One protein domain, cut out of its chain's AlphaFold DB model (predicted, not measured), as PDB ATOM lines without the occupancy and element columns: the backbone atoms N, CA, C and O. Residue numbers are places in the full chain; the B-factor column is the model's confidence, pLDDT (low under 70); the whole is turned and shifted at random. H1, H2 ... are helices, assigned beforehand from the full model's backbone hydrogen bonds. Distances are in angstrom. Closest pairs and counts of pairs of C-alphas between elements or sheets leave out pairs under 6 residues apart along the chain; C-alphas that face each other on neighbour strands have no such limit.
ATOM      1  N   THR A   5     125.658  98.484  48.075       83.94
ATOM      2  CA  THR A   5     126.959  98.767  47.455       83.94
ATOM      3  C   THR A   5     126.846  99.362  46.046       83.94
ATOM      4  O   THR A   5     127.451 100.389  45.749       83.94
ATOM      5  N   TYR A   6     126.025  98.780  45.168       85.06
ATOM      6  CA  TYR A   6     125.883  99.247  43.783       85.06
ATOM      7  C   TYR A   6     125.096 100.553  43.671       85.06
ATOM      8  O   TYR A   6     125.330 101.338  42.751       85.06
ATOM      9  N   ARG A   7     124.193 100.832  44.621       86.19
ATOM     10  CA  ARG A   7     123.502 102.130  44.682       86.19
ATOM     11  C   ARG A   7     124.457 103.249  45.074       86.19
ATOM     12  O   ARG A   7     124.384 104.330  44.493       86.19
ATOM     13  N   LEU A   8     125.357 102.992  46.021       87.75
ATOM     14  CA  LEU A   8     126.411 103.940  46.385       87.75
ATOM     15  C   LEU A   8     127.342 104.179  45.195       87.75
ATOM     16  O   LEU A   8     127.561 105.325  44.809       87.75
ATOM     17  N   LEU A   9     127.792 103.108  44.536       89.44
ATOM     18  CA  LEU A   9     128.601 103.227  43.323       89.44
ATOM     19  C   LEU A   9     127.895 104.056  42.246       89.44
ATOM     20  O   LEU A   9     128.537 104.917  41.650       89.44
ATOM     21  N   TRP A  10     126.584 103.884  42.035       89.50
ATOM     22  CA  TRP A  10     125.810 104.706  41.095       89.50
ATOM     23  C   TRP A  10     125.899 106.197  41.415       89.50
ATOM     24  O   TRP A  10     126.228 106.985  40.534       89.50
ATOM     25  N   GLN A  11     125.669 106.583  42.670       88.94
ATOM     26  CA  GLN A  11     125.720 107.990  43.083       88.94
ATOM     27  C   GLN A  11     127.103 108.616  42.872       88.94
ATOM     28  O   GLN A  11     127.205 109.789  42.517       88.94
ATOM     29  N   HIS A  12     128.171 107.843  43.081       89.19
ATOM     30  CA  HIS A  12     129.533 108.304  42.818       89.19
ATOM     31  C   HIS A  12     129.841 108.382  41.317       89.19
ATOM     32  O   HIS A  12     130.434 109.358  40.864       89.19
ATOM     33  N   SER A  13     129.372 107.405  40.541       88.62
ATOM     34  CA  SER A  13     129.541 107.359  39.083       88.62
ATOM     35  C   SER A  13     128.849 108.530  38.392       88.62
ATOM     36  O   SER A  13     129.443 109.170  37.532       88.62
ATOM     37  N   ASP A  14     127.612 108.825  38.794       89.81
ATOM     38  CA  ASP A  14     126.778 109.904  38.249       89.81
ATOM     39  C   ASP A  14     127.356 111.298  38.545       89.81
ATOM     40  O   ASP A  14     127.152 112.242  37.790       89.81
ATOM     41  N   ARG A  15     128.144 111.425  39.623       88.31
ATOM     42  CA  ARG A  15     128.892 112.651  39.941       88.31
ATOM     43  C   ARG A  15     130.216 112.777  39.190       88.31
ATOM     44  O   ARG A  15     130.683 113.896  38.999       88.31
ATOM     45  N   GLN A  16     130.852 111.661  38.838       88.00
ATOM     46  CA  GLN A  16     132.178 111.647  38.211       88.00
ATOM     47  C   GLN A  16     132.114 111.683  36.677       88.00
ATOM     48  O   GLN A  16     132.991 112.275  36.049       88.00
ATOM     49  N   PHE A  17     131.119 111.033  36.076       88.06
ATOM     50  CA  PHE A  17     130.976 110.894  34.627       88.06
ATOM     51  C   PHE A  17     129.724 111.613  34.122       88.06
ATOM     52  O   PHE A  17     128.752 111.774  34.853       88.06
ATOM     53  N   ASP A  18     129.705 111.971  32.838       90.62
ATOM     54  CA  ASP A  18     128.474 112.411  32.181       90.62
ATOM     55  C   ASP A  18     127.412 111.302  32.221       90.62
ATOM     56  O   ASP A  18     127.733 110.116  32.121       90.62
ATOM     57  N   ALA A  19     126.130 111.675  32.275       87.25
ATOM     58  CA  ALA A  19     125.008 110.743  32.456       87.25
ATOM     59  C   ALA A  19     125.039 109.523  31.508       87.25
ATOM     60  O   ALA A  19     124.701 108.398  31.886       87.25
ATOM     61  N   ARG A  20     125.479 109.723  30.258       89.19
ATOM     62  CA  ARG A  20     125.602 108.642  29.268       89.19
ATOM     63  C   ARG A  20     126.706 107.650  29.624       89.19
ATOM     64  O   ARG A  20     126.528 106.446  29.434       89.19
ATOM     65  N   ASP A  21     127.836 108.150  30.098       87.62
ATOM     66  CA  ASP A  21     128.994 107.329  30.421       87.62
ATOM     67  C   ASP A  21     128.860 106.700  31.807       87.62
ATOM     68  O   ASP A  21     129.210 105.532  31.948       87.62
ATOM     69  N   ALA A  22     128.218 107.371  32.769       89.38
ATOM     70  CA  ALA A  22     127.811 106.775  34.043       89.38
ATOM     71  C   ALA A  22     126.886 105.562  33.831       89.38
ATOM     72  O   ALA A  22     127.105 104.494  34.405       89.38
ATOM     73  N   CYS A  23     125.895 105.684  32.937       89.81
ATOM     74  CA  CYS A  23     125.003 104.579  32.583       89.81
ATOM     75  C   CYS A  23     125.764 103.397  31.966       89.81
ATOM     76  O   CYS A  23     125.625 102.259  32.422       89.81
ATOM     77  N   LYS A  24     126.619 103.656  30.967       90.62
ATOM     78  CA  LYS A  24     127.460 102.612  30.356       90.62
ATOM     79  C   LYS A  24     128.390 101.960  31.370       90.62
ATOM     80  O   LYS A  24     128.570 100.746  31.327       90.62
ATOM     81  N   TRP A  25     128.982 102.758  32.251       93.19
ATOM     82  CA  TRP A  25     129.885 102.285  33.288       93.19
ATOM     83  C   TRP A  25     129.157 101.336  34.236       93.19
ATOM     84  O   TRP A  25     129.597 100.204  34.402       93.19
ATOM     85  N   MET A  26     127.991 101.735  34.755       90.62
ATOM     86  CA  MET A  26     127.209 100.913  35.679       90.62
ATOM     87  C   MET A  26     126.767  99.588  35.051       90.62
ATOM     88  O   MET A  26     126.955  98.527  35.641       90.62
ATOM     89  N   VAL A  27     126.232  99.622  33.827       91.06
ATOM     90  CA  VAL A  27     125.834  98.396  33.113       91.06
ATOM     91  C   VAL A  27     127.046  97.505  32.838       91.06
ATOM     92  O   VAL A  27     126.957  96.286  32.962       91.06
ATOM     93  N   GLY A  28     128.189  98.098  32.491       89.88
ATOM     94  CA  GLY A  28     129.432  97.367  32.280       89.88
ATOM     95  C   GLY A  28     129.948  96.690  33.550       89.88
ATOM     96  O   GLY A  28     130.326  95.525  33.498       89.88
ATOM     97  N   VAL A  29     129.900  97.379  34.691       89.19
ATOM     98  CA  VAL A  29     130.268  96.824  36.000       89.19
ATOM     99  C   VAL A  29     129.353  95.662  36.379       89.19
ATOM    100  O   VAL A  29     129.849  94.596  36.730       89.19
ATOM    101  N   LEU A  30     128.032  95.831  36.255       88.56
ATOM    102  CA  LEU A  30     127.063  94.765  36.531       88.56
ATOM    103  C   LEU A  30     127.268  93.555  35.615       88.56
ATOM    104  O   LEU A  30     127.159  92.415  36.055       88.56
ATOM    105  N   ARG A  31     127.607  93.793  34.345       88.38
ATOM    106  CA  ARG A  31     127.929  92.720  33.407       88.38
ATOM    107  C   ARG A  31     129.181  91.951  33.822       88.38
ATOM    108  O   ARG A  31     129.140  90.732  33.825       88.38
ATOM    109  N   ILE A  32     130.261  92.640  34.190       86.50
ATOM    110  CA  ILE A  32     131.499  91.995  34.660       86.50
ATOM    111  C   ILE A  32     131.228  91.182  35.932       86.50
ATOM    112  O   ILE A  32     131.705  90.057  36.056       86.50
ATOM    113  N   ALA A  33     130.433  91.735  36.849       86.81
ATOM    114  CA  ALA A  33     130.041  91.066  38.081       86.81
ATOM    115  C   ALA A  33     129.314  89.738  37.805       86.81
ATOM    116  O   ALA A  33     129.666  88.718  38.394       86.81
ATOM    117  N   MET A  34     128.367  89.756  36.860       84.12
ATOM    118  CA  MET A  34     127.619  88.584  36.398       84.12
ATOM    119  C   MET A  34     128.481  87.583  35.615       84.12
ATOM    120  O   MET A  34     128.400  86.388  35.870       84.12
ATOM    121  N   ASP A  35     129.307  88.047  34.672       83.56
ATOM    122  CA  ASP A  35     130.123  87.181  33.801       83.56
ATOM    123  C   ASP A  35     131.179  86.385  34.601       83.56
ATOM    124  O   ASP A  35     131.603  85.311  34.174       83.56
ATOM    125  N   HIS A  36     131.594  86.893  35.766       80.00
ATOM    126  CA  HIS A  36     132.639  86.302  36.609       80.00
ATOM    127  C   HIS A  36     132.151  85.838  37.996       80.00
ATOM    128  O   HIS A  36     132.992  85.488  38.823       80.00
ATOM    129  N   ASP A  37     130.837  85.851  38.261       77.31
ATOM    130  CA  ASP A  37     130.219  85.480  39.553       77.31
ATOM    131  C   ASP A  37     130.893  86.174  40.764       77.31
ATOM    132  O   ASP A  37     131.154  85.588  41.812       77.31
ATOM    133  N   CYS A  38     131.277  87.446  40.593       78.75
ATOM    134  CA  CYS A  38     132.134  88.177  41.536       78.75
ATOM    135  C   CYS A  38     131.493  89.475  42.052       78.75
ATOM    136  O   CYS A  38     132.189  90.455  42.327       78.75
ATOM    137  N   GLU A  39     130.167  89.477  42.213       80.62
ATOM    138  CA  GLU A  39     129.382  90.644  42.640       80.62
ATOM    139  C   GLU A  39     129.889  91.275  43.948       80.62
ATOM    140  O   GLU A  39     130.218  92.462  43.986       80.62
ATOM    141  N   GLU A  40     130.018  90.488  45.017       81.19
ATOM    142  CA  GLU A  40     130.492  90.987  46.314       81.19
ATOM    143  C   GLU A  40     131.939  91.514  46.296       81.19
ATOM    144  O   GLU A  40     132.157  92.656  46.713       81.19
ATOM    145  N   PRO A  41     132.951  90.755  45.826       84.38
ATOM    146  CA  PRO A  41     134.335  91.225  45.854       84.38
ATOM    147  C   PRO A  41     134.579  92.425  44.929       84.38
ATOM    148  O   PRO A  41     135.317  93.331  45.314       84.38
ATOM    149  N   LEU A  42     133.947  92.477  43.749       86.62
ATOM    150  CA  LEU A  42     134.058  93.626  42.843       86.62
ATOM    151  C   LEU A  42     133.385  94.870  43.437       86.62
ATOM    152  O   LEU A  42     133.962  95.956  43.417       86.62
ATOM    153  N   GLY A  43     132.174  94.716  43.982       87.25
ATOM    154  CA  GLY A  43     131.453  95.815  44.619       87.25
ATOM    155  C   GLY A  43     132.232  96.408  45.794       87.25
ATOM    156  O   GLY A  43     132.363  97.628  45.883       87.25
ATOM    157  N   ASN A  44     132.794  95.558  46.656       87.06
ATOM    158  CA  ASN A  44     133.565  95.996  47.820       87.06
ATOM    159  C   ASN A  44     134.887  96.674  47.437       87.06
ATOM    160  O   ASN A  44     135.268  97.653  48.071       87.06
ATOM    161  N   GLU A  45     135.580  96.201  46.398       88.56
ATOM    162  CA  GLU A  45     136.827  96.827  45.934       88.56
ATOM    163  C   GLU A  45     136.589  98.232  45.367       88.56
ATOM    164  O   GLU A  45     137.286  99.190  45.718       88.56
ATOM    165  N   LEU A  46     135.546  98.378  44.549       89.06
ATOM    166  CA  LEU A  46     135.141  99.675  44.021       89.06
ATOM    167  C   LEU A  46     134.671 100.615  45.139       89.06
ATOM    168  O   LEU A  46     135.000 101.801  45.116       89.06
ATOM    169  N   LEU A  47     133.947 100.101  46.139       88.56
ATOM    170  CA  LEU A  47     133.515 100.899  47.285       88.56
ATOM    171  C   LEU A  47     134.710 101.365  48.131       88.56
ATOM    172  O   LEU A  47     134.794 102.543  48.462       88.56
ATOM    173  N   ALA A  48     135.679 100.487  48.393       88.50
ATOM    174  CA  ALA A  48     136.904 100.844  49.107       88.50
ATOM    175  C   ALA A  48     137.711 101.927  48.368       88.50
ATOM    176  O   ALA A  48     138.316 102.794  48.998       88.50
ATOM    177  N   THR A  49     137.696 101.912  47.032       88.50
ATOM    178  CA  THR A  49     138.322 102.953  46.196       88.50
ATOM    179  C   THR A  49     137.652 104.312  46.421       88.50
ATOM    180  O   THR A  49     138.325 105.328  46.604       88.50
ATOM    181  N   VAL A  50     136.318 104.322  46.487       87.38
ATOM    182  CA  VAL A  50     135.526 105.519  46.789       87.38
ATOM    183  C   VAL A  50     135.785 106.026  48.212       87.38
ATOM    184  O   VAL A  50     135.981 107.225  48.401       87.38
ATOM    185  N   GLU A  51     135.837 105.138  49.207       87.31
ATOM    186  CA  GLU A  51     136.150 105.492  50.603       87.31
ATOM    187  C   GLU A  51     137.552 106.105  50.743       87.31
ATOM    188  O   GLU A  51     137.768 107.045  51.512       87.31
ATOM    189  N   GLN A  52     138.501 105.638  49.932       88.31
ATOM    190  CA  GLN A  52     139.852 106.194  49.836       88.31
ATOM    191  C   GLN A  52     139.919 107.519  49.057       88.31
ATOM    192  O   GLN A  52     141.015 108.032  48.830       88.31
ATOM    193  N   HIS A  53     138.776 108.093  48.666       82.44
ATOM    194  CA  HIS A  53     138.674 109.313  47.857       82.44
ATOM    195  C   HIS A  53     139.419 109.215  46.515       82.44
ATOM    196  O   HIS A  53     139.821 110.229  45.940       82.44
ATOM    197  N   GLN A  54     139.606 107.996  46.002       85.94
ATOM    198  CA  GLN A  54     140.185 107.776  44.687       85.94
ATOM    199  C   GLN A  54     139.087 107.808  43.615       85.94
ATOM    200  O   GLN A  54     137.954 107.388  43.866       85.94
ATOM    201  N   PRO A  55     139.397 108.315  42.410       85.56
ATOM    202  CA  PRO A  55     138.445 108.308  41.310       85.56
ATOM    203  C   PRO A  55     138.113 106.871  40.900       85.56
ATOM    204  O   PRO A  55     138.997 106.012  40.851       85.56
ATOM    205  N   LEU A  56     136.852 106.625  40.537       88.44
ATOM    206  CA  LEU A  56     136.441 105.324  40.020       88.44
ATOM    207  C   LEU A  56     137.227 105.002  38.740       88.44
ATOM    208  O   LEU A  56     137.388 105.881  37.879       88.44
ATOM    209  N   PRO A  57     137.703 103.753  38.584       87.19
ATOM    210  CA  PRO A  57     138.419 103.335  37.391       87.19
ATOM    211  C   PRO A  57     137.511 103.428  36.164       87.19
ATOM    212  O   PRO A  57     136.302 103.199  36.227       87.19
ATOM    213  N   THR A  58     138.095 103.743  35.009       88.06
ATOM    214  CA  THR A  58     137.331 103.778  33.756       88.06
ATOM    215  C   THR A  58     136.811 102.386  33.395       88.06
ATOM    216  O   THR A  58     137.439 101.371  33.707       88.06
ATOM    217  N   LEU A  59     135.692 102.330  32.666       86.25
ATOM    218  CA  LEU A  59     135.114 101.058  32.224       86.25
ATOM    219  C   LEU A  59     136.128 100.214  31.435       86.25
ATOM    220  O   LEU A  59     136.186  99.002  31.608       86.25
ATOM    221  N   LYS A  60     136.963 100.858  30.611       83.94
ATOM    222  CA  LYS A  60     138.009 100.181  29.839       83.94
ATOM    223  C   LYS A  60     139.048  99.507  30.743       83.94
ATOM    224  O   LYS A  60     139.426  98.376  30.471       83.94
ATOM    225  N   ALA A  61     139.471 100.167  31.823       86.38
ATOM    226  CA  ALA A  61     140.423  99.592  32.774       86.38
ATOM    227  C   ALA A  61     139.832  98.382  33.516       86.38
ATOM    228  O   ALA A  61     140.506  97.369  33.689       86.38
ATOM    229  N   LEU A  62     138.551  98.453  33.898       85.44
ATOM    230  CA  LEU A  62     137.836  97.315  34.485       85.44
ATOM    231  C   LEU A  62     137.718  96.155  33.491       85.44
ATOM    232  O   LEU A  62     138.035  95.017  33.822       85.44
ATOM    233  N   GLN A  63     137.336  96.446  32.251       83.94
ATOM    234  CA  GLN A  63     137.281  95.457  31.180       83.94
ATOM    235  C   GLN A  63     138.642  94.808  30.935       83.94
ATOM    236  O   GLN A  63     138.717  93.593  30.859       83.94
ATOM    237  N   GLU A  64     139.732  95.569  30.862       83.25
ATOM    238  CA  GLU A  64     141.070  94.995  30.703       83.25
ATOM    239  C   GLU A  64     141.468  94.114  31.890       83.25
ATOM    240  O   GLU A  64     142.106  93.090  31.682       83.25
ATOM    241  N   ARG A  65     141.078  94.451  33.119       82.12
ATOM    242  CA  ARG A  65     141.411  93.649  34.305       82.12
ATOM    243  C   ARG A  65     140.654  92.321  34.356       82.12
ATOM    244  O   ARG A  65     141.255  91.304  34.687       82.12
ATOM    245  N   TYR A  66     139.364  92.329  34.021       77.50
ATOM    246  CA  TYR A  66     138.491  91.154  34.145       77.50
ATOM    247  C   TYR A  66     138.378  90.337  32.850       77.50
ATOM    248  O   TYR A  66     138.384  89.113  32.888       77.50
ATOM    249  N   LEU A  67     138.367  90.995  31.690       74.56
ATOM    250  CA  LEU A  67     138.270  90.357  30.371       74.56
ATOM    251  C   LEU A  67     139.646  90.038  29.760       74.56
ATOM    252  O   LEU A  67     139.715  89.670  28.582       74.56
ATOM    253  N   SER A  68     140.755  90.200  30.495       63.62
ATOM    254  CA  SER A  68     142.089  89.961  29.933       63.62
ATOM    255  C   SER A  68     142.302  88.510  29.519       63.62
ATOM    256  O   SER A  68     142.606  87.628  30.315       63.62
TER     257      SER A  68
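What this domain is: This is residues 5 to 68 of the 101 residues of an uncharacterized protein of Methylococcaceae bacterium (UniProt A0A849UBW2). The longest helix, H2, has H1 folded back on its residues 22 to 26 as a hairpin and short H4 side by side with it; H3 packs on H1. The printed part has 64 residues with four named helices, H1 to H4 in order, and no named strand: all helix. It is compact and rounded, radius of gyration of the C-alphas 10.8 A, spans 27 by 23 by 18 A.

Where its parts are: Find C-alpha 5 at (126.959, 98.767, 47.455); there H1 begins, residues 5 to 16, 16.7 A. Next come H2, residues 19 to 35, 24.1 A, and H3, residues 39 to 51, 18.2 A. H4, residues 59 to 66, 10.6 A, ends at C-alpha 66 (138.491, 91.154, 34.145).

How they stand to each other: Look at C-alphas 14 and 22, 5.3 A apart, the closest of H1 and H2, which touch at a shallow tilt of 32 degrees, opposite ways. H1 touches H3, closest C-alphas 5 and 43, 6.1 A, a steep tilt of 45 degrees. H2 and H3 only just touch, with 3 pairs of C-alphas within 8 A, only at the corner, closest 33 and 39, 4.6 A. Residues 25 to 32 of H2 touch H4, closest C-alphas 25 and 59, 5.5 A, a shallow tilt of 11 degrees, the same way. H4 is apart from H1 and H3. In H1, H2, H3 and H4 every O i to N i+4 pair is within hydrogen-bond range.

The domain as a whole: The farthest C-alphas, Arg 15 and Ser 68, are 28.1 A apart. The printed part has no cut and no long link; residue 68 is under pLDDT 70.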